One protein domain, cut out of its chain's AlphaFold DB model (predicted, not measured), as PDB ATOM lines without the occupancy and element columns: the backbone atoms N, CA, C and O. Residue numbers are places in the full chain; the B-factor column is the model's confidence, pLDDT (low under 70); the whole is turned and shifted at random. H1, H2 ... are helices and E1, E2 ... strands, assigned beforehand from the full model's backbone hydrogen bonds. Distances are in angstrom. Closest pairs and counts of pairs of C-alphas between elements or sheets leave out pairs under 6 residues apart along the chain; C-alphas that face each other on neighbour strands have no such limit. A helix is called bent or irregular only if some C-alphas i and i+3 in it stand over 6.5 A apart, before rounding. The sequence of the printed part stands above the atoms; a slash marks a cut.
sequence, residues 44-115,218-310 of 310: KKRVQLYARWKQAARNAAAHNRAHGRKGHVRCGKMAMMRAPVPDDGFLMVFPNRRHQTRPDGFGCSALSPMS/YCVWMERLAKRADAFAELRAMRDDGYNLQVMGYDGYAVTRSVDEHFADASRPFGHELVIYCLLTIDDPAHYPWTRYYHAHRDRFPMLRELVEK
ATOM      1  N   LYS A  44      98.505 107.259 102.430       96.50
ATOM      2  CA  LYS A  44      97.231 106.879 103.060       96.50
ATOM      3  C   LYS A  44      96.139 107.919 102.801       96.50
ATOM      4  O   LYS A  44      95.051 107.564 102.355       96.50
ATOM      5  N   LYS A  45      96.451 109.207 102.995       96.19
ATOM      6  CA  LYS A  45      95.536 110.329 102.713       96.19
ATOM      7  C   LYS A  45      95.088 110.337 101.252       96.19
ATOM      8  O   LYS A  45      93.919 110.571 100.969       96.19
ATOM      9  N   ARG A  46      96.001 110.039 100.324       95.19
ATOM     10  CA  ARG A  46      95.704 109.969  98.890       95.19
ATOM     11  C   ARG A  46      94.775 108.805  98.539       95.19
ATOM     12  O   ARG A  46      93.820 109.010  97.805       95.19
ATOM     13  N   VAL A  47      95.000 107.616  99.102       96.00
ATOM     14  CA  VAL A  47      94.091 106.466  98.920       96.00
ATOM     15  C   VAL A  47      92.692 106.783  99.456       96.00
ATOM     16  O   VAL A  47      91.702 106.548  98.766       96.00
ATOM     17  N   GLN A  48      92.601 107.378 100.649       97.31
ATOM     18  CA  GLN A  48      91.324 107.801 101.235       97.31
ATOM     19  C   GLN A  48      90.612 108.853 100.376       97.31
ATOM     20  O   GLN A  48      89.398 108.783 100.201       97.31
ATOM     21  N   LEU A  49      91.359 109.807  99.815       96.38
ATOM     22  CA  LEU A  49      90.821 110.811  98.904       96.38
ATOM     23  C   LEU A  49      90.219 110.164  97.649       96.38
ATOM     24  O   LEU A  49      89.088 110.475  97.289       96.38
ATOM     25  N   TYR A  50      90.925 109.219  97.029       96.75
ATOM     26  CA  TYR A  50      90.433 108.521  95.838       96.75
ATOM     27  C   TYR A  50      89.197 107.670  96.136       96.75
ATOM     28  O   TYR A  50      88.259 107.651  95.342       96.75
ATOM     29  N   ALA A  51      89.160 107.008  97.295       97.38
ATOM     30  CA  ALA A  51      87.980 106.273  97.740       97.38
ATOM     31  C   ALA A  51      86.764 107.200  97.904       97.38
ATOM     32  O   ALA A  51      85.676 106.862  97.443       97.38
ATOM     33  N   ARG A  52      86.957 108.395  98.485       97.81
ATOM     34  CA  ARG A  52      85.898 109.410  98.605       97.81
ATOM     35  C   ARG A  52      85.390 109.875  97.243       97.81
ATOM     36  O   ARG A  52      84.183 109.926  97.053       97.81
ATOM     37  N   TRP A  53      86.280 110.153  96.291       97.88
ATOM     38  CA  TRP A  53      85.885 110.543  94.932       97.88
ATOM     39  C   TRP A  53      85.076 109.453  94.224       97.88
ATOM     40  O   TRP A  53      84.005 109.731  93.689       97.88
ATOM     41  N   LYS A  54      85.527 108.194  94.288       98.00
ATOM     42  CA  LYS A  54      84.782 107.057  93.718       98.00
ATOM     43  C   LYS A  54      83.418 106.880  94.384       98.00
ATOM     44  O   LYS A  54      82.444 106.584  93.701       98.00
ATOM     45  N   GLN A  55      83.333 107.080  95.700       98.50
ATOM     46  CA  GLN A  55      82.060 107.016  96.411       98.50
ATOM     47  C   GLN A  55      81.115 108.151  95.998       98.50
ATOM     48  O   GLN A  55      79.937 107.892  95.777       98.50
ATOM     49  N   ALA A  56      81.617 109.378  95.837       98.50
ATOM     50  CA  ALA A  56      80.819 110.504  95.356       98.50
ATOM     51  C   ALA A  56      80.244 110.230  93.954       98.50
ATOM     52  O   ALA A  56      79.049 110.420  93.738       98.50
ATOM     53  N   ALA A  57      81.053 109.689  93.037       98.69
ATOM     54  CA  ALA A  57      80.592 109.297  91.704       98.69
ATOM     55  C   ALA A  57      79.510 108.201  91.743       98.69
ATOM     56  O   ALA A  57      78.510 108.295  91.037       98.69
ATOM     57  N   ARG A  58      79.661 107.189  92.610       98.75
ATOM     58  CA  ARG A  58      78.642 106.139  92.812       98.75
ATOM     59  C   ARG A  58      77.343 106.686  93.391       98.75
ATOM     60  O   ARG A  58      76.271 106.269  92.967       98.75
ATOM     61  N   ASN A  59      77.427 107.615  94.342       98.75
ATOM     62  CA  ASN A  59      76.251 108.264  94.915       98.75
ATOM     63  C   ASN A  59      75.505 109.075  93.844       98.75
ATOM     64  O   ASN A  59      74.283 108.980  93.752       98.75
ATOM     65  N   ALA A  60      76.235 109.810  92.999       98.75
ATOM     66  CA  ALA A  60      75.655 110.524  91.865       98.75
ATOM     67  C   ALA A  60      75.004 109.564  90.854       98.75
ATOM     68  O   ALA A  60      73.876 109.804  90.432       98.75
ATOM     69  N   ALA A  61      75.650 108.436  90.539       98.81
ATOM     70  CA  ALA A  61      75.080 107.408  89.670       98.81
ATOM     71  C   ALA A  61      73.795 106.796  90.245       98.81
ATOM     72  O   ALA A  61      72.786 106.693  89.552       98.81
ATOM     73  N   ALA A  62      73.783 106.444  91.535       98.81
ATOM     74  CA  ALA A  62      72.586 105.948  92.216       98.81
ATOM     75  C   ALA A  62      71.443 106.974  92.187       98.81
ATOM     76  O   ALA A  62      70.301 106.612  91.907       98.81
ATOM     77  N   HIS A  63      71.755 108.251  92.415       98.69
ATOM     78  CA  HIS A  63      70.781 109.331  92.303       98.69
ATOM     79  C   HIS A  63      70.232 109.460  90.874       98.69
ATOM     80  O   HIS A  63      69.020 109.549  90.702       98.69
ATOM     81  N   ASN A  64      71.083 109.421  89.848       98.75
ATOM     82  CA  ASN A  64      70.656 109.483  88.449       98.75
ATOM     83  C   ASN A  64      69.742 108.305  88.077       98.75
ATOM     84  O   ASN A  64      68.651 108.534  87.552       98.75
ATOM     85  N   ARG A  65      70.111 107.074  88.460       98.62
ATOM     86  CA  ARG A  65      69.288 105.868  88.258       98.62
ATOM     87  C   ARG A  65      67.921 105.963  88.923       98.62
ATOM     88  O   ARG A  65      66.918 105.672  88.281       98.62
ATOM     89  N   ALA A  66      67.865 106.434  90.170       98.69
ATOM     90  CA  ALA A  66      66.605 106.623  90.894       98.69
ATOM     91  C   ALA A  66      65.647 107.616  90.203       98.69
ATOM     92  O   ALA A  66      64.451 107.596  90.473       98.69
ATOM     93  N   HIS A  67      66.162 108.464  89.309       98.62
ATOM     94  CA  HIS A  67      65.390 109.441  88.539       98.62
ATOM     95  C   HIS A  67      65.274 109.074  87.050       98.62
ATOM     96  O   HIS A  67      64.871 109.921  86.257       98.62
ATOM     97  N   GLY A  68      65.676 107.863  86.640       98.12
ATOM     98  CA  GLY A  68      65.645 107.445  85.233       98.12
ATOM     99  C   GLY A  68      66.527 108.294  84.309       98.12
ATOM    100  O   GLY A  68      66.220 108.439  83.128       98.12
ATOM    101  N   ARG A  69      67.599 108.902  84.836       98.62
ATOM    102  CA  ARG A  69      68.511 109.769  84.079       98.62
ATOM    103  C   ARG A  69      69.817 109.053  83.756       98.62
ATOM    104  O   ARG A  69      70.387 108.376  84.610       98.62
ATOM    105  N   LYS A  70      70.331 109.295  82.548       98.56
ATOM    106  CA  LYS A  70      71.723 108.994  82.188       98.56
ATOM    107  C   LYS A  70      72.677 109.929  82.933       98.56
ATOM    108  O   LYS A  70      72.295 111.016  83.368       98.56
ATOM    109  N   GLY A  71      73.933 109.522  83.041       98.62
ATOM    110  CA  GLY A  71      74.996 110.345  83.591       98.62
ATOM    111  C   GLY A  71      75.424 111.480  82.662       98.62
ATOM    112  O   GLY A  71      75.303 111.407  81.435       98.62
ATOM    113  N   HIS A  72      75.951 112.544  83.262       98.69
ATOM    114  CA  HIS A  72      76.519 113.683  82.550       98.69
ATOM    115  C   HIS A  72      77.959 113.408  82.126       98.69
ATOM    116  O   HIS A  72      78.722 112.786  82.858       98.69
ATOM    117  N   VAL A  73      78.369 113.936  80.977       98.75
ATOM    118  CA  VAL A  73      79.754 113.842  80.506       98.75
ATOM    119  C   VAL A  73      80.346 115.241  80.443       98.75
ATOM    120  O   VAL A  73      79.663 116.193  80.075       98.75
ATOM    121  N   ARG A  74      81.618 115.379  80.814       98.50
ATOM    122  CA  ARG A  74      82.404 116.605  80.626       98.50
ATOM    123  C   ARG A  74      83.870 116.278  80.384       98.50
ATOM    124  O   ARG A  74      84.318 115.173  80.673       98.50
ATOM    125  N   CYS A  75      84.630 117.264  79.933       98.50
ATOM    126  CA  CYS A  75      86.078 117.162  79.788       98.50
ATOM    127  C   CYS A  75      86.806 117.903  80.915       98.50
ATOM    128  O   CYS A  75      86.343 118.939  81.397       98.50
ATOM    129  N   GLY A  76      87.976 117.403  81.312       97.31
ATOM    130  CA  GLY A  76      88.850 118.045  82.290       97.31
ATOM    131  C   GLY A  76      90.304 118.097  81.827       97.31
ATOM    132  O   GLY A  76      90.812 117.170  81.193       97.31
ATOM    133  N   LYS A  77      90.984 119.200  82.163       97.12
ATOM    134  CA  LYS A  77      92.385 119.421  81.794       97.12
ATOM    135  C   LYS A  77      93.330 118.816  82.820       97.12
ATOM    136  O   LYS A  77      93.327 119.191  83.993       97.12
ATOM    137  N   MET A  78      94.213 117.942  82.362       97.19
ATOM    138  CA  MET A  78      95.382 117.521  83.118       97.19
ATOM    139  C   MET A  78      96.515 118.533  82.947       97.19
ATOM    140  O   MET A  78      96.687 119.149  81.898       97.19
ATOM    141  N   ALA A  79      97.326 118.684  83.989       94.31
ATOM    142  CA  ALA A  79      98.521 119.509  83.940       94.31
ATOM    143  C   ALA A  79      99.733 118.697  84.386       94.31
ATOM    144  O   ALA A  79      99.661 117.894  85.318       94.31
ATOM    145  N   MET A  80     100.869 118.943  83.734       88.25
ATOM    146  CA  MET A  80     102.132 118.312  84.099       88.25
ATOM    147  C   MET A  80     102.443 118.560  85.575       88.25
ATOM    148  O   MET A  80     102.331 119.682  86.071       88.25
ATOM    149  N   MET A  81     102.844 117.496  86.276       83.75
ATOM    150  CA  MET A  81     103.222 117.532  87.695       83.75
ATOM    151  C   MET A  81     102.105 117.976  88.658       83.75
ATOM    152  O   MET A  81     102.382 118.266  89.824       83.75
ATOM    153  N   ARG A  82     100.846 118.021  88.208       90.12
ATOM    154  CA  ARG A  82      99.683 118.304  89.055       90.12
ATOM    155  C   ARG A  82      98.761 117.093  89.079       90.12
ATOM    156  O   ARG A  82      98.536 116.454  88.055       90.12
ATOM    157  N   ALA A  83      98.247 116.770  90.262       91.88
ATOM    158  CA  ALA A  83      97.220 115.745  90.375       91.88
ATOM    159  C   ALA A  83      95.940 116.249  89.687       91.88
ATOM    160  O   ALA A  83      95.582 117.412  89.900       91.88
ATOM    161  N   PRO A  84      95.273 115.417  88.870       94.69
ATOM    162  CA  PRO A  84      93.944 115.741  88.384       94.69
ATOM    163  C   PRO A  84      92.980 115.819  89.573       94.69
ATOM    164  O   PRO A  84      93.177 115.155  90.594       94.69
ATOM    165  N   VAL A  85      91.965 116.666  89.449       94.12
ATOM    166  CA  VAL A  85      90.927 116.843  90.463       94.12
ATOM    167  C   VAL A  85      89.593 116.594  89.768       94.12
ATOM    168  O   VAL A  85      89.340 117.265  88.767       94.12
ATOM    169  N   PRO A  86      88.776 115.636  90.239       96.06
ATOM    170  CA  PRO A  86      87.412 115.511  89.761       96.06
ATOM    171  C   PRO A  86      86.587 116.664  90.311       96.06
ATOM    172  O   PRO A  86      86.737 117.022  91.482       96.06
ATOM    173  N   ASP A  87      85.667 117.195  89.519       97.38
ATOM    174  CA  ASP A  87      84.583 117.982  90.098       97.38
ATOM    175  C   ASP A  87      83.557 117.025  90.737       97.38
ATOM    176  O   ASP A  87      83.465 115.843  90.386       97.38
ATOM    177  N   ASP A  88      82.805 117.536  91.705       97.50
ATOM    178  CA  ASP A  88      82.022 116.710  92.621       97.50
ATOM    179  C   ASP A  88      81.015 115.790  91.912       97.50
ATOM    180  O   ASP A  88      80.359 116.187  90.950       97.50
ATOM    181  N   GLY A  89      80.923 114.545  92.381       98.38
ATOM    182  CA  GLY A  89      80.031 113.528  91.824       98.38
ATOM    183  C   GLY A  89      80.440 112.931  90.469       98.38
ATOM    184  O   GLY A  89      79.643 112.185  89.904       98.38
ATOM    185  N   PHE A  90      81.632 113.217  89.929       98.81
ATOM    186  CA  PHE A  90      82.091 112.629  88.661       98.81
ATOM    187  C   PHE A  90      83.211 111.605  88.850       98.81
ATOM    188  O   PHE A  90      84.129 111.774  89.656       98.81
ATOM    189  N   LEU A  91      83.165 110.559  88.027       98.75
ATOM    190  CA  LEU A  91      84.248 109.606  87.844       98.75
ATOM    191  C   LEU A  91      85.234 110.149  86.802       98.75
ATOM    192  O   LEU A  91      84.854 110.417  85.664       98.75
ATOM    193  N   MET A  92      86.511 110.282  87.167       98.69
ATOM    194  CA  MET A  92      87.554 110.596  86.185       98.69
ATOM    195  C   MET A  92      87.788 109.405  85.261       98.69
ATOM    196  O   MET A  92      87.973 108.284  85.732       98.69
ATOM    197  N   VAL A  93      87.844 109.677  83.964       98.75
ATOM    198  CA  VAL A  93      88.114 108.715  82.895       98.75
ATOM    199  C   VAL A  93      89.407 109.123  82.197       98.75
ATOM    200  O   VAL A  93      89.560 110.285  81.828       98.75
ATOM    201  N   PHE A  94      90.347 108.198  82.017       98.56
ATOM    202  CA  PHE A  94      91.678 108.477  81.477       98.56
ATOM    203  C   PHE A  94      91.938 107.694  80.177       98.56
ATOM    204  O   PHE A  94      92.470 106.583  80.242       98.56
ATOM    205  N   PRO A  95      91.653 108.279  78.997       98.19
ATOM    206  CA  PRO A  95      91.886 107.639  77.699       98.19
ATOM    207  C   PRO A  95      93.352 107.675  77.237       98.19
ATOM    208  O   PRO A  95      93.671 107.284  76.124       98.19
ATOM    209  N   ASN A  96      94.280 108.139  78.075       97.62
ATOM    210  CA  ASN A  96      95.697 108.205  77.723       97.62
ATOM    211  C   ASN A  96      96.372 106.823  77.830       97.62
ATOM    212  O   ASN A  96      96.242 106.157  78.860       97.62
ATOM    213  N   ARG A  97      97.199 106.450  76.835       97.00
ATOM    214  CA  ARG A  97      97.930 105.162  76.789       97.00
ATOM    215  C   ARG A  97      98.685 104.813  78.077       97.00
ATOM    216  O   ARG A  97      98.780 103.649  78.443       97.00
ATOM    217  N   ARG A  98      99.201 105.812  78.801       96.62
ATOM    218  CA  ARG A  98     100.012 105.622  80.019       96.62
ATOM    219  C   ARG A  98      99.204 105.592  81.317       96.62
ATOM    220  O   ARG A  98      99.792 105.522  82.393       96.62
ATOM    221  N   HIS A  99      97.879 105.716  81.249       97.25
ATOM    222  CA  HIS A  99      97.027 105.928  82.420       97.25
ATOM    223  C   HIS A  99      96.071 104.766  82.734       97.25
ATOM    224  O   HIS A  99      95.196 104.929  83.583       97.25
ATOM    225  N   GLN A 100      96.264 103.585  82.133       98.00
ATOM    226  CA  GLN A 100      95.386 102.426  82.348       98.00
ATOM    227  C   GLN A 100      95.263 102.014  83.824       98.00
ATOM    228  O   GLN A 100      94.183 101.687  84.300       98.00
ATOM    229  N   THR A 101      96.366 102.060  84.575       97.50
ATOM    230  CA  THR A 101      96.441 101.563  85.960       97.50
ATOM    231  C   THR A 101      96.271 102.659  87.014       97.50
ATOM    232  O   THR A 101      96.632 102.483  88.181       97.50
ATOM    233  N   ARG A 102      95.746 103.828  86.627       95.56
ATOM    234  CA  ARG A 102      95.575 104.953  87.549       95.56
ATOM    235  C   ARG A 102      94.574 104.615  88.663       95.56
ATOM    236  O   ARG A 102      93.422 104.305  88.376       95.56
ATOM    237  N   PRO A 103      94.952 104.741  89.950       96.56
ATOM    238  CA  PRO A 103      94.059 104.387  91.052       96.56
ATOM    239  C   PRO A 103      92.951 105.422  91.298       96.56
ATOM    240  O   PRO A 103      91.972 105.112  91.981       96.56
ATOM    241  N   ASP A 104      93.100 106.643  90.779       96.75
ATOM    242  CA  ASP A 104      92.215 107.786  91.022       96.75
ATOM    243  C   ASP A 104      91.035 107.906  90.051       96.75
ATOM    244  O   ASP A 104      90.211 108.797  90.218       96.75
ATOM    245  N   GLY A 105      90.897 106.996  89.091       97.75
ATOM    246  CA  GLY A 105      89.757 106.970  88.180       97.75
ATOM    247  C   GLY A 105      89.678 105.665  87.406       97.75
ATOM    248  O   GLY A 105      90.169 104.636  87.872       97.75
ATOM    249  N   PHE A 106      89.033 105.727  86.250       98.50
ATOM    250  CA  PHE A 106      88.895 104.632  85.307       98.50
ATOM    251  C   PHE A 106      89.876 104.826  84.146       98.50
ATOM    252  O   PHE A 106      89.870 105.869  83.493       98.50
ATOM    253  N   GLY A 107      90.762 103.856  83.924       98.38
ATOM    254  CA  GLY A 107      91.701 103.869  82.807       98.38
ATOM    255  C   GLY A 107      91.095 103.202  81.577       98.38
ATOM    256  O   GLY A 107      90.591 102.087  81.676       98.38
ATOM    257  N   CYS A 108      91.170 103.870  80.427       98.06
ATOM    258  CA  CYS A 108      90.695 103.348  79.146       98.06
ATOM    259  C   CYS A 108      91.716 103.619  78.034       98.06
ATOM    260  O   CYS A 108      91.407 104.210  77.002       98.06
ATOM    261  N   SER A 109      92.960 103.179  78.244       98.12
ATOM    262  CA  SER A 109      94.075 103.392  77.312       98.12
ATOM    263  C   SER A 109      93.807 102.871  75.903       98.12
ATOM    264  O   SER A 109      94.403 103.383  74.964       98.12
ATOM    265  N   ALA A 110      92.907 101.895  75.746       98.44
ATOM    266  CA  ALA A 110      92.468 101.391  74.447       98.44
ATOM    267  C   ALA A 110      91.803 102.469  73.567       98.44
ATOM    268  O   ALA A 110      91.780 102.318  72.355       98.44
ATOM    269  N   LEU A 111      91.319 103.571  74.154       98.56
ATOM    270  CA  LEU A 111      90.759 104.724  73.433       98.56
ATOM    271  C   LEU A 111      91.796 105.812  73.124       98.56
ATOM    272  O   LEU A 111      91.453 106.888  72.635       98.56
ATOM    273  N   SER A 112      93.066 105.564  73.432       98.38
ATOM    274  CA  SER A 112      94.156 106.461  73.069       98.38
ATOM    275  C   SER A 112      94.380 106.417  71.555       98.38
ATOM    276  O   SER A 112      94.422 105.322  70.996       98.38
ATOM    277  N   PRO A 113      94.682 107.542  70.878       98.25
ATOM    278  CA  PRO A 113      95.125 107.514  69.476       98.25
ATOM    279  C   PRO A 113      96.421 106.704  69.276       98.25
ATOM    280  O   PRO A 113      96.699 106.219  68.191       98.25
ATOM    281  N   MET A 114      97.201 106.525  70.345       98.12
ATOM    282  CA  MET A 114      98.384 105.653  70.388       98.12
ATOM    283  C   MET A 114      98.046 104.155  70.540       98.12
ATOM    284  O   MET A 114      98.938 103.331  70.692       98.12
ATOM    285  N   SER A 115      96.774 103.795  70.650       98.19
ATOM    286  CA  SER A 115      96.328 102.406  70.828       98.19
ATOM    287  C   SER A 115      95.280 102.009  69.800       98.19
ATOM    288  O   SER A 115      95.206 100.842  69.444       98.19
ATOM    289  N   TYR A 218      91.629 113.063  61.680       98.31
ATOM    290  CA  TYR A 218      91.796 112.581  63.050       98.31
ATOM    291  C   TYR A 218      90.466 112.183  63.706       98.31
ATOM    292  O   TYR A 218      90.373 111.116  64.311       98.31
ATOM    293  N   CYS A 219      89.436 113.025  63.593       98.56
ATOM    294  CA  CYS A 219      88.151 112.799  64.251       98.56
ATOM    295  C   CYS A 219      87.371 111.648  63.612       98.56
ATOM    296  O   CYS A 219      86.837 110.825  64.349       98.56
ATOM    297  N   VAL A 220      87.370 111.540  62.277       98.31
ATOM    298  CA  VAL A 220      86.730 110.428  61.552       98.31
ATOM    299  C   VAL A 220      87.347 109.089  61.961       98.31
ATOM    300  O   VAL A 220      86.630 108.143  62.292       98.31
ATOM    301  N   TRP A 221      88.677 109.004  62.027       98.38
ATOM    302  CA  TRP A 221      89.346 107.769  62.436       98.38
ATOM    303  C   TRP A 221      89.173 107.452  63.919       98.38
ATOM    304  O   TRP A 221      88.921 106.299  64.273       98.38
ATOM    305  N   MET A 222      89.238 108.466  64.786       98.56
ATOM    306  CA  MET A 222      88.919 108.299  66.204       98.56
ATOM    307  C   MET A 222      87.491 107.790  66.391       98.56
ATOM    308  O   MET A 222      87.292 106.869  67.172       98.56
ATOM    309  N   GLU A 223      86.506 108.337  65.677       98.38
ATOM    310  CA  GLU A 223      85.124 107.864  65.719       98.38
ATOM    311  C   GLU A 223      85.020 106.387  65.333       98.38
ATOM    312  O   GLU A 223      84.507 105.584  66.119       98.38
ATOM    313  N   ARG A 224      85.500 106.029  64.134       97.94
ATOM    314  CA  ARG A 224      85.370 104.672  63.581       97.94
ATOM    315  C   ARG A 224      86.009 103.637  64.499       97.94
ATOM    316  O   ARG A 224      85.391 102.618  64.805       97.94
ATOM    317  N   LEU A 225      87.233 103.903  64.950       98.44
ATOM    318  CA  LEU A 225      88.002 102.953  65.746       98.44
ATOM    319  C   LEU A 225      87.550 102.933  67.211       98.44
ATOM    320  O   LEU A 225      87.419 101.853  67.783       98.44
ATOM    321  N   ALA A 226      87.228 104.084  67.817       98.56
ATOM    322  CA  ALA A 226      86.746 104.110  69.198       98.56
ATOM    323  C   ALA A 226      85.391 103.409  69.336       98.56
ATOM    324  O   ALA A 226      85.223 102.627  70.266       98.56
ATOM    325  N   LYS A 227      84.447 103.611  68.403       98.06
ATOM    326  CA  LYS A 227      83.128 102.947  68.442       98.06
ATOM    327  C   LYS A 227      83.210 101.413  68.397       98.06
ATOM    328  O   LYS A 227      82.280 100.757  68.860       98.06
ATOM    329  N   ARG A 228      84.299 100.850  67.859       98.06
ATOM    330  CA  ARG A 228      84.560  99.400  67.794       98.06
ATOM    331  C   ARG A 228      85.285  98.857  69.029       98.06
ATOM    332  O   ARG A 228      85.348  97.647  69.199       98.06
ATOM    333  N   ALA A 229      85.849  99.721  69.871       98.25
ATOM    334  CA  ALA A 229      86.614  99.305  71.038       98.25
ATOM    335  C   ALA A 229      85.699  98.992  72.234       98.25
ATOM    336  O   ALA A 229      84.869  99.818  72.622       98.25
ATOM    337  N   ASP A 230      85.932  97.858  72.903       98.44
ATOM    338  CA  ASP A 230      85.179  97.446  74.101       98.44
ATOM    339  C   ASP A 230      85.189  98.517  75.198       98.44
ATOM    340  O   ASP A 230      84.173  98.786  75.836       98.44
ATOM    341  N   ALA A 231      86.320  99.207  75.367       98.25
ATOM    342  CA  ALA A 231      86.450 100.289  76.337       98.25
ATOM    343  C   ALA A 231      85.462 101.442  76.075       98.25
ATOM    344  O   ALA A 231      85.016 102.090  77.019       98.25
ATOM    345  N   PHE A 232      85.099 101.716  74.819       98.62
ATOM    346  CA  PHE A 232      84.087 102.727  74.508       98.62
ATOM    347  C   PHE A 232      82.681 102.225  74.838       98.62
ATOM    348  O   PHE A 232      81.885 102.970  75.416       98.62
ATOM    349  N   ALA A 233      82.388 100.958  74.529       98.62
ATOM    350  CA  ALA A 233      81.131 100.328  74.918       98.62
ATOM    351  C   ALA A 233      80.946 100.350  76.446       98.62
ATOM    352  O   ALA A 233      79.855 100.669  76.919       98.62
ATOM    353  N   GLU A 234      82.017 100.116  77.210       98.69
ATOM    354  CA  GLU A 234      82.019 100.216  78.670       98.69
ATOM    355  C   GLU A 234      81.738 101.650  79.149       98.69
ATOM    356  O   GLU A 234      80.874 101.847  80.002       98.69
ATOM    357  N   LEU A 235      82.381 102.674  78.570       98.69
ATOM    358  CA  LEU A 235      82.092 104.074  78.920       98.69
ATOM    359  C   LEU A 235      80.637 104.460  78.638       98.69
ATOM    360  O   LEU A 235      80.008 105.137  79.455       98.69
ATOM    361  N   ARG A 236      80.089 104.023  77.500       98.69
ATOM    362  CA  ARG A 236      78.680 104.245  77.163       98.69
ATOM    363  C   ARG A 236      77.766 103.551  78.173       98.69
ATOM    364  O   ARG A 236      76.859 104.196  78.689       98.69
ATOM    365  N   ALA A 237      78.057 102.299  78.526       98.75
ATOM    366  CA  ALA A 237      77.308 101.562  79.541       98.75
ATOM    367  C   ALA A 237      77.368 102.246  80.918       98.75
ATOM    368  O   ALA A 237      76.341 102.370  81.575       98.75
ATOM    369  N   MET A 238      78.529 102.764  81.338       98.81
ATOM    370  CA  MET A 238      78.644 103.533  82.584       98.81
ATOM    371  C   MET A 238      77.777 104.799  82.559       98.81
ATOM    372  O   MET A 238      77.077 105.081  83.532       98.81
ATOM    373  N   ARG A 239      77.802 105.563  81.455       98.69
ATOM    374  CA  ARG A 239      76.938 106.745  81.278       98.69
ATOM    375  C   ARG A 239      75.464 106.349  81.357       98.69
ATOM    376  O   ARG A 239      74.695 107.014  82.049       98.69
ATOM    377  N   ASP A 240      75.074 105.288  80.661       98.62
ATOM    378  CA  ASP A 240      73.691 104.813  80.627       98.62
ATOM    379  C   ASP A 240      73.231 104.276  82.002       98.62
ATOM    380  O   ASP A 240      72.091 104.520  82.387       98.62
ATOM    381  N   ASP A 241      74.129 103.685  82.803       98.69
ATOM    382  CA  ASP A 241      73.914 103.309  84.219       98.69
ATOM    383  C   ASP A 241      73.974 104.516  85.187       98.69
ATOM    384  O   ASP A 241      73.985 104.377  86.409       98.69
ATOM    385  N   GLY A 242      74.007 105.743  84.664       98.75
ATOM    386  CA  GLY A 242      73.878 106.969  85.450       98.75
ATOM    387  C   GLY A 242      75.194 107.583  85.933       98.75
ATOM    388  O   GLY A 242      75.153 108.639  86.566       98.75
ATOM    389  N   TYR A 243      76.366 107.005  85.651       98.88
ATOM    390  CA  TYR A 243      77.636 107.598  86.085       98.88
ATOM    391  C   TYR A 243      77.928 108.913  85.369       98.88
ATOM    392  O   TYR A 243      77.999 108.968  84.143       98.88
ATOM    393  N   ASN A 244      78.203 109.966  86.143       98.88
ATOM    394  CA  ASN A 244      78.778 111.183  85.586       98.88
ATOM    395  C   ASN A 244      80.263 110.944  85.257       98.88
ATOM    396  O   ASN A 244      81.037 110.554  86.135       98.88
ATOM    397  N   LEU A 245      80.669 111.190  84.014       98.88
ATOM    398  CA  LEU A 245      82.009 110.914  83.498       98.88
ATOM    399  C   LEU A 245      82.769 112.211  83.217       98.88
ATOM    400  O   LEU A 245      82.283 113.108  82.528       98.88
ATOM    401  N   GLN A 246      83.989 112.314  83.735       98.81
ATOM    402  CA  GLN A 246      84.901 113.418  83.458       98.81
ATOM    403  C   GLN A 246      86.090 112.893  82.654       98.81
ATOM    404  O   GLN A 246      87.003 112.289  83.214       98.81
ATOM    405  N   VAL A 247      86.071 113.104  81.338       98.81
ATOM    406  CA  VAL A 247      87.122 112.673  80.408       98.81
ATOM    407  C   VAL A 247      88.350 113.561  80.599       98.81
ATOM    408  O   VAL A 247      88.329 114.756  80.300       98.81
ATOM    409  N   MET A 248      89.413 112.985  81.151       98.56
ATOM    410  CA  MET A 248      90.619 113.688  81.576       98.56
ATOM    411  C   MET A 248      91.756 113.509  80.583       98.56
ATOM    412  O   MET A 248      92.165 112.386  80.289       98.56
ATOM    413  N   GLY A 249      92.390 114.611  80.201       97.94
ATOM    414  CA  GLY A 249      93.664 114.534  79.503       97.94
ATOM    415  C   GLY A 249      94.331 115.885  79.301       97.94
ATOM    416  O   GLY A 249      93.856 116.906  79.798       97.94
ATOM    417  N   TYR A 250      95.511 115.889  78.684       96.62
ATOM    418  CA  TYR A 250      96.366 117.084  78.627       96.62
ATOM    419  C   TYR A 250      95.814 118.154  77.679       96.62
ATOM    420  O   TYR A 250      95.979 119.348  77.949       96.62
ATOM    421  N   ASP A 251      95.100 117.713  76.642       95.94
ATOM    422  CA  ASP A 251      94.429 118.575  75.672       95.94
ATOM    423  C   ASP A 251      92.945 118.784  76.006       95.94
ATOM    424  O   ASP A 251      92.292 119.617  75.385       95.94
ATOM    425  N   GLY A 252      92.428 118.104  77.035       96.94
ATOM    426  CA  GLY A 252      91.062 118.276  77.521       96.94
ATOM    427  C   GLY A 252      90.811 119.656  78.135       96.94
ATOM    428  O   GLY A 252      91.701 120.287  78.713       96.94
ATOM    429  N   TYR A 253      89.573 120.136  78.031       97.38
ATOM    430  CA  TYR A 253      89.089 121.365  78.667       97.38
ATOM    431  C   TYR A 253      87.562 121.412  78.690       97.38
ATOM    432  O   TYR A 253      86.910 120.718  77.922       97.38
ATOM    433  N   ALA A 254      86.990 122.256  79.550       97.25
ATOM    434  CA  ALA A 254      85.543 122.394  79.672       97.25
ATOM    435  C   ALA A 254      84.881 122.870  78.364       97.25
ATOM    436  O   ALA A 254      85.332 123.835  77.742       97.25
ATOM    437  N   VAL A 255      83.776 122.219  77.996       97.38
ATOM    438  CA  VAL A 255      82.939 122.571  76.843       97.38
ATOM    439  C   VAL A 255      81.979 123.687  77.267       97.38
ATOM    440  O   VAL A 255      80.907 123.436  77.800       97.38
ATOM    441  N   THR A 256      82.411 124.942  77.114       97.19
ATOM    442  CA  THR A 256      81.672 126.147  77.560       97.19
ATOM    443  C   THR A 256      80.854 126.834  76.461       97.19
ATOM    444  O   THR A 256      80.284 127.894  76.687       97.19
ATOM    445  N   ARG A 257      80.881 126.278  75.253       97.25
ATOM    446  CA  ARG A 257      80.290 126.776  74.002       97.25
ATOM    447  C   ARG A 257      79.782 125.564  73.222       97.25
ATOM    448  O   ARG A 257      79.989 124.440  73.691       97.25
ATOM    449  N   SER A 258      79.165 125.759  72.060       97.94
ATOM    450  CA  SER A 258      78.791 124.624  71.207       97.94
ATOM    451  C   SER A 258      80.024 123.797  70.806       97.94
ATOM    452  O   SER A 258      81.148 124.305  70.736       97.94
ATOM    453  N   VAL A 259      79.831 122.500  70.562       97.88
ATOM    454  CA  VAL A 259      80.922 121.617  70.118       97.88
ATOM    455  C   VAL A 259      81.456 122.015  68.742       97.88
ATOM    456  O   VAL A 259      82.655 121.885  68.513       97.88
ATOM    457  N   ASP A 260      80.607 122.570  67.870       98.25
ATOM    458  CA  ASP A 260      81.002 123.108  66.566       98.25
ATOM    459  C   ASP A 260      81.952 124.302  66.717       98.25
ATOM    460  O   ASP A 260      82.976 124.364  66.041       98.25
ATOM    461  N   GLU A 261      81.679 125.218  67.653       98.25
ATOM    462  CA  GLU A 261      82.579 126.343  67.938       98.25
ATOM    463  C   GLU A 261      83.933 125.883  68.484       98.25
ATOM    464  O   GLU A 261      84.958 126.481  68.163       98.25
ATOM    465  N   HIS A 262      83.966 124.834  69.313       98.12
ATOM    466  CA  HIS A 262      85.237 124.261  69.775       98.12
ATOM    467  C   HIS A 262      85.973 123.527  68.652       98.12
ATOM    468  O   HIS A 262      87.199 123.598  68.590       98.12
ATOM    469  N   PHE A 263      85.252 122.856  67.753       98.38
ATOM    470  CA  PHE A 263      85.845 122.203  66.587       98.38
ATOM    471  C   PHE A 263      86.457 123.218  65.619       98.38
ATOM    472  O   PHE A 263      87.589 123.016  65.184       98.38
ATOM    473  N   ALA A 264      85.765 124.327  65.351       97.75
ATOM    474  CA  ALA A 264      86.231 125.407  64.482       97.75
ATOM    475  C   ALA A 264      87.345 126.276  65.106       97.75
ATOM    476  O   ALA A 264      88.059 126.980  64.392       97.75
ATOM    477  N   ASP A 265      87.528 126.239  66.430       97.31
ATOM    478  CA  ASP A 265      88.560 127.012  67.124       97.31
ATOM    479  C   ASP A 265      89.960 126.416  66.898       97.31
ATOM    480  O   ASP A 265      90.413 125.501  67.598       97.31
ATOM    481  N   ALA A 266      90.675 126.962  65.914       94.75
ATOM    482  CA  ALA A 266      92.048 126.582  65.592       94.75
ATOM    483  C   ALA A 266      93.073 126.984  66.674       94.75
ATOM    484  O   ALA A 266      94.186 126.459  66.675       94.75
ATOM    485  N   SER A 267      92.724 127.871  67.617       93.88
ATOM    486  CA  SER A 267      93.651 128.343  68.660       93.88
ATOM    487  C   SER A 267      93.872 127.327  69.786       93.88
ATOM    488  O   SER A 267      94.769 127.483  70.620       93.88
ATOM    489  N   ARG A 268      93.052 126.272  69.832       94.31
ATOM    490  CA  ARG A 268      93.069 125.239  70.871       94.31
ATOM    491  C   ARG A 268      92.957 123.860  70.238       94.31
ATOM    492  O   ARG A 268      92.321 123.737  69.200       94.31
ATOM    493  N   PRO A 269      93.520 122.810  70.849       94.75
ATOM    494  CA  PRO A 269      93.383 121.467  70.309       94.75
ATOM    495  C   PRO A 269      91.927 120.987  70.361       94.75
ATOM    496  O   PRO A 269      91.210 121.256  71.323       94.75
ATOM    497  N   PHE A 270      91.514 120.214  69.363       97.50
ATOM    498  CA  PHE A 270      90.324 119.365  69.434       97.50
ATOM    499  C   PHE A 270      90.791 117.911  69.577       97.50
ATOM    500  O   PHE A 270      90.806 117.137  68.625       97.50
ATOM    501  N   GLY A 271      91.335 117.595  70.756       96.25
ATOM    502  CA  GLY A 271      91.958 116.298  71.033       96.25
ATOM    503  C   GLY A 271      90.947 115.169  71.242       96.25
ATOM    504  O   GLY A 271      89.742 115.406  71.349       96.25
ATOM    505  N   HIS A 272      91.445 113.932  71.360       98.12
ATOM    506  CA  HIS A 272      90.622 112.744  71.632       98.12
ATOM    507  C   HIS A 272      89.662 112.890  72.819       98.12
ATOM    508  O   HIS A 272      88.603 112.275  72.808       98.12
ATOM    509  N   GLU A 273      89.978 113.705  73.828       98.62
ATOM    510  CA  GLU A 273      89.081 113.958  74.954       98.62
ATOM    511  C   GLU A 273      87.766 114.605  74.498       98.62
ATOM    512  O   GLU A 273      86.700 114.196  74.959       98.62
ATOM    513  N   LEU A 274      87.830 115.578  73.578       98.62
ATOM    514  CA  LEU A 274      86.646 116.226  73.007       98.62
ATOM    515  C   LEU A 274      85.936 115.324  71.995       98.62
ATOM    516  O   LEU A 274      84.708 115.342  71.939       98.62
ATOM    517  N   VAL A 275      86.677 114.503  71.244       98.75
ATOM    518  CA  VAL A 275      86.068 113.502  70.357       98.75
ATOM    519  C   VAL A 275      85.249 112.507  71.181       98.75
ATOM    520  O   VAL A 275      84.058 112.361  70.939       98.75
ATOM    521  N   ILE A 276      85.832 111.905  72.226       98.81
ATOM    522  CA  ILE A 276      85.132 110.980  73.134       98.81
ATOM    523  C   ILE A 276      83.932 111.664  73.800       98.81
ATOM    524  O   ILE A 276      82.873 111.051  73.917       98.81
ATOM    525  N   TYR A 277      84.061 112.933  74.204       98.81
ATOM    526  CA  TYR A 277      82.927 113.713  74.703       98.81
ATOM    527  C   TYR A 277      81.790 113.788  73.680       98.81
ATOM    528  O   TYR A 277      80.654 113.492  74.041       98.81
ATOM    529  N   CYS A 278      82.079 114.124  72.419       98.81
ATOM    530  CA  CYS A 278      81.067 114.193  71.361       98.81
ATOM    531  C   CYS A 278      80.401 112.827  71.154       98.81
ATOM    532  O   CYS A 278      79.179 112.737  71.218       98.81
ATOM    533  N   LEU A 279      81.195 111.755  71.031       98.81
ATOM    534  CA  LEU A 279      80.691 110.387  70.854       98.81
ATOM    535  C   LEU A 279      79.799 109.910  72.016       98.81
ATOM    536  O   LEU A 279      78.935 109.061  71.822       98.81
ATOM    537  N   LEU A 280      80.026 110.413  73.233       98.69
ATOM    538  CA  LEU A 280      79.227 110.070  74.410       98.69
ATOM    539  C   LEU A 280      78.034 111.003  74.642       98.69
ATOM    540  O   LEU A 280      77.219 110.683  75.500       98.69
ATOM    541  N   THR A 281      77.940 112.157  73.980       98.56
ATOM    542  CA  THR A 281      76.909 113.177  74.276       98.56
ATOM    543  C   THR A 281      75.980 113.484  73.113       98.56
ATOM    544  O   THR A 281      74.896 114.010  73.349       98.56
ATOM    545  N   ILE A 282      76.376 113.136  71.893       98.56
ATOM    546  CA  ILE A 282      75.604 113.345  70.675       98.56
ATOM    547  C   ILE A 282      75.171 111.965  70.182       98.56
ATOM    548  O   ILE A 282      76.011 111.132  69.853       98.56
ATOM    549  N   ASP A 283      73.865 111.709  70.181       97.06
ATOM    550  CA  ASP A 283      73.339 110.381  69.846       97.06
ATOM    551  C   ASP A 283      73.324 110.128  68.324       97.06
ATOM    552  O   ASP A 283      73.521 108.994  67.889       97.06
ATOM    553  N   ASP A 284      73.128 111.178  67.518       97.62
ATOM    554  CA  ASP A 284      73.090 111.108  66.053       97.62
ATOM    555  C   ASP A 284      74.442 111.533  65.435       97.62
ATOM    556  O   ASP A 284      74.815 112.708  65.547       97.62
ATOM    557  N   PRO A 285      75.169 110.624  64.753       97.38
ATOM    558  CA  PRO A 285      76.441 110.933  64.099       97.38
ATOM    559  C   PRO A 285      76.386 112.065  63.062       97.38
ATOM    560  O   PRO A 285      77.403 112.728  62.843       97.38
ATOM    561  N   ALA A 286      75.220 112.341  62.464       97.06
ATOM    562  CA  ALA A 286      75.044 113.465  61.539       97.06
ATOM    563  C   ALA A 286      75.273 114.830  62.218       97.06
ATOM    564  O   ALA A 286      75.607 115.817  61.561       97.06
ATOM    565  N   HIS A 287      75.137 114.884  63.547       98.25
ATOM    566  CA  HIS A 287      75.355 116.082  64.356       98.25
ATOM    567  C   HIS A 287      76.763 116.183  64.948       98.25
ATOM    568  O   HIS A 287      77.045 117.137  65.676       98.25
ATOM    569  N   TYR A 288      77.667 115.243  64.658       98.62
ATOM    570  CA  TYR A 288      79.060 115.419  65.054       98.62
ATOM    571  C   TYR A 288      79.675 116.623  64.330       98.62
ATOM    572  O   TYR A 288      79.420 116.826  63.138       98.62
ATOM    573  N   PRO A 289      80.514 117.423  65.014       98.50
ATOM    574  CA  PRO A 289      81.014 118.665  64.437       98.50
ATOM    575  C   PRO A 289      81.889 118.423  63.199       98.50
ATOM    576  O   PRO A 289      81.833 119.205  62.254       98.50
ATOM    577  N   TRP A 290      82.637 117.315  63.150       98.38
ATOM    578  CA  TRP A 290      83.392 116.936  61.952       98.38
ATOM    579  C   TRP A 290      82.474 116.473  60.812       98.38
ATOM    580  O   TRP A 290      82.687 116.885  59.680       98.38
ATOM    581  N   THR A 291      81.408 115.711  61.074       98.19
ATOM    582  CA  THR A 291      80.430 115.321  60.038       98.19
ATOM    583  C   THR A 291      79.756 116.544  59.416       98.19
ATOM    584  O   THR A 291      79.698 116.687  58.194       98.19
ATOM    585  N   ARG A 292      79.321 117.501  60.241       98.06
ATOM    586  CA  ARG A 292      78.750 118.766  59.754       98.06
ATOM    587  C   ARG A 292      79.764 119.587  58.961       98.06
ATOM    588  O   ARG A 292      79.423 120.128  57.910       98.06
ATOM    589  N   TYR A 293      81.006 119.660  59.441       98.12
ATOM    590  CA  TYR A 293      82.084 120.349  58.735       98.12
ATOM    591  C   TYR A 293      82.386 119.699  57.379       98.12
ATOM    592  O   TYR A 293      82.554 120.425  56.401       98.12
ATOM    593  N   TYR A 294      82.393 118.361  57.302       97.88
ATOM    594  CA  TYR A 294      82.541 117.609  56.056       97.88
ATOM    595  C   TYR A 294      81.467 118.000  55.044       97.88
ATOM    596  O   TYR A 294      81.799 118.407  53.937       97.88
ATOM    597  N   HIS A 295      80.187 117.946  55.423       97.56
ATOM    598  CA  HIS A 295      79.100 118.269  54.497       97.56
ATOM    599  C   HIS A 295      79.142 119.722  54.007       97.56
ATOM    600  O   HIS A 295      78.812 119.980  52.852       97.56
ATOM    601  N   ALA A 296      79.592 120.658  54.847       97.69
ATOM    602  CA  ALA A 296      79.779 122.054  54.453       97.69
ATOM    603  C   ALA A 296      80.980 122.280  53.509       97.69
ATOM    604  O   ALA A 296      81.019 123.294  52.817       97.69
ATOM    605  N   HIS A 297      81.948 121.356  53.465       97.44
ATOM    606  CA  HIS A 297      83.204 121.492  52.715       97.44
ATOM    607  C   HIS A 297      83.549 120.217  51.935       97.44
ATOM    608  O   HIS A 297      84.715 119.836  51.837       97.44
ATOM    609  N   ARG A 298      82.534 119.531  51.400       95.88
ATOM    610  CA  ARG A 298      82.655 118.175  50.839       95.88
ATOM    611  C   ARG A 298      83.758 118.059  49.787       95.88
ATOM    612  O   ARG A 298      84.524 117.098  49.800       95.88
ATOM    613  N   ASP A 299      83.874 119.070  48.932       95.50
ATOM    614  CA  ASP A 299      84.843 119.115  47.831       95.50
ATOM    615  C   ASP A 299      86.299 119.205  48.310       95.50
ATOM    616  O   ASP A 299      87.216 118.884  47.560       95.50
ATOM    617  N   ARG A 300      86.532 119.601  49.570       95.56
ATOM    618  CA  ARG A 300      87.870 119.632  50.180       95.56
ATOM    619  C   ARG A 300      88.328 118.260  50.667       95.56
ATOM    620  O   ARG A 300      89.514 118.096  50.908       95.56
ATOM    621  N   PHE A 301      87.422 117.294  50.827       95.69
ATOM    622  CA  PHE A 301      87.731 115.988  51.420       95.69
ATOM    623  C   PHE A 301      87.205 114.818  50.573       95.69
ATOM    624  O   PHE A 301      86.462 113.973  51.088       95.69
ATOM    625  N   PRO A 302      87.560 114.729  49.279       92.31
ATOM    626  CA  PRO A 302      87.047 113.674  48.406       92.31
ATOM    627  C   PRO A 302      87.332 112.264  48.952       92.31
ATOM    628  O   PRO A 302      86.450 111.409  48.914       92.31
ATOM    629  N   MET A 303      88.498 112.057  49.570       93.31
ATOM    630  CA  MET A 303      88.912 110.787  50.178       93.31
ATOM    631  C   MET A 303      88.117 110.369  51.422       93.31
ATOM    632  O   MET A 303      88.156 109.208  51.809       93.31
ATOM    633  N   LEU A 304      87.405 111.288  52.081       94.88
ATOM    634  CA  LEU A 304      86.605 110.958  53.269       94.88
ATOM    635  C   LEU A 304      85.161 110.581  52.926       94.88
ATOM    636  O   LEU A 304      84.416 110.187  53.822       94.88
ATOM    637  N   ARG A 305      84.758 110.675  51.651       93.56
ATOM    638  CA  ARG A 305      83.371 110.463  51.215       93.56
ATOM    639  C   ARG A 305      82.807 109.134  51.682       93.56
ATOM    640  O   ARG A 305      81.790 109.105  52.363       93.56
ATOM    641  N   GLU A 306      83.501 108.046  51.385       91.44
ATOM    642  CA  GLU A 306      83.045 106.716  51.781       91.44
ATOM    643  C   GLU A 306      83.080 106.482  53.291       91.44
ATOM    644  O   GLU A 306      82.344 105.639  53.797       91.44
ATOM    645  N   LEU A 307      83.938 107.201  54.016       91.69
ATOM    646  CA  LEU A 307      84.094 107.029  55.456       91.69
ATOM    647  C   LEU A 307      83.025 107.772  56.256       91.69
ATOM    648  O   LEU A 307      82.725 107.334  57.366       91.69
ATOM    649  N   VAL A 308      82.501 108.876  55.715       92.38
ATOM    650  CA  VAL A 308      81.518 109.751  56.372       92.38
ATOM    651  C   VAL A 308      80.086 109.469  55.905       92.38
ATOM    652  O   VAL A 308      79.158 109.629  56.690       92.38
ATOM    653  N   GLU A 309      79.883 109.053  54.651       89.88
ATOM    654  CA  GLU A 309      78.540 108.837  54.079       89.88
ATOM    655  C   GLU A 309      77.974 107.422  54.305       89.88
ATOM    656  O   GLU A 309      76.810 107.183  53.983       89.88
ATOM    657  N   LYS A 310      78.776 106.493  54.842       80.06
ATOM    658  CA  LYS A 310      78.357 105.136  55.237       80.06
ATOM    659  C   LYS A 310      78.002 105.087  56.721       80.06
ATOM    660  O   LYS A 310      76.971 104.459  57.046       80.06
TER     661      LYS A 310
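AT A GLANCE: This is residues 44 to 115 and 218 to 310 of the 310 residues of an uncharacterized protein of marine sediment metagenome (UniProt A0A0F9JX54). A small sheet of three parallel strands has one helix, H5, packed along one face, and further helices extend the body beyond H5 from the sheet. The long helix H1 makes one end of the longest axis, passing by edge strand E2, while H6 and H7 make the other end; H2 and H4 lie between H5 and that end, and H3 packs loosely near the sheet and H5. The printed part has 165 residues, with seven named helices and three named strands in the order H1 E1 E2 H2 H3 E3 H4 H5 H6 H7; the sheet's order is E1 E3 E2, and the class is mostly helix. The whole is compact, with a radius of gyration of the C-alphas of 16.5 A, and spans 57 by 39 by 29 A along its three main axes.

IN THESE COORDINATES: The sheet holds E1, residues 73 to 77, 13.9 A from first to last C-alpha; E3, residues 245 to 249, 12.8 A; and E2, residues 91 to 94, 9.8 A. C-alpha 73 is at (79.754, 113.842, 80.506). H5 is residues 272 to 281, 14.0 A. H1, residues 44 to 66, is the longest helix at 33.0 A and begins with C-alpha 44 at (97.231, 106.879, 103.060). H2 is residues 218 to 228, 15.8 A, and H3 is residues 230 to 240, 15.1 A. H4 is residues 259 to 264, 8.6 A, and H6 is residues 289 to 296, 10.6 A. H7, residues 302 to 308, spans 10.5 A and ends with C-alpha 308 at (81.518, 109.751, 56.372); it is irregular, with C-alphas 303 and 306 7.3 A apart.

HOW THE PARTS SIT: E3 is the inner strand, parallel to E1 at 26 degrees, with N 74 and O 245 2.9 A apart, within hydrogen-bond range. E3 is parallel to E2 at 34 degrees, with N 246 and O 91 2.8 A apart, also within hydrogen-bond range. Residues 106 to 107 form a short parallel pairing with residues 93 to 94 of E2. The sheet and H5 make two layers, a helix on one face of a sheet: H5 is over E1 and E3 at a height over the sheet of 8.8 A, and runs along the strands, at 10 degrees to E1 on the local plane. The closest C-alphas of E3 and H5 are those of Val 247 and Glu 273, 5.9 A apart. H1 only grazes the sheet, with its residues 53 to 61; the closest C-alphas of H1 and E2 are those of Ala 57 and Leu 91, 5.3 A apart. H3 also only grazes the sheet, with its residues 235 to 239, and H1 and H3 are near each other. H2 touches H5 at a steep tilt of 57 degrees, the same way; their closest C-alphas are those of Cys 219 and Val 275, 6.5 A apart. H4 touches H6 at a steep tilt of 60 degrees, the same way; their closest C-alphas are those of Asp 260 and Pro 289, 4.9 A apart. H6 and H7 are close but not clearly touching, the closest C-alphas being those of Thr 291 and Val 308, 6.8 A apart. H1 and H7 are apart. Every O i to N i+4 pair is within hydrogen-bond range in H1, H3, H4, H5 and H6; in H2 it is 6 of 7, and in H7 1 of 3, beside 3 of 4 O i to N i+3 pairs.

THE WHOLE: The two C-alphas farthest apart are those of Lys 44 and Asp 299, 57.9 A. Residues 116 to 217 are not printed, and C-alphas 115 and 218 are 13.6 A apart across the cut. The link from E1 to E2 is long, with 13 residues. Residues 296 to 301, of which 296 belongs to H6, stand free. The mean pLDDT of the printed part is 97.2, and no printed residue is under 70.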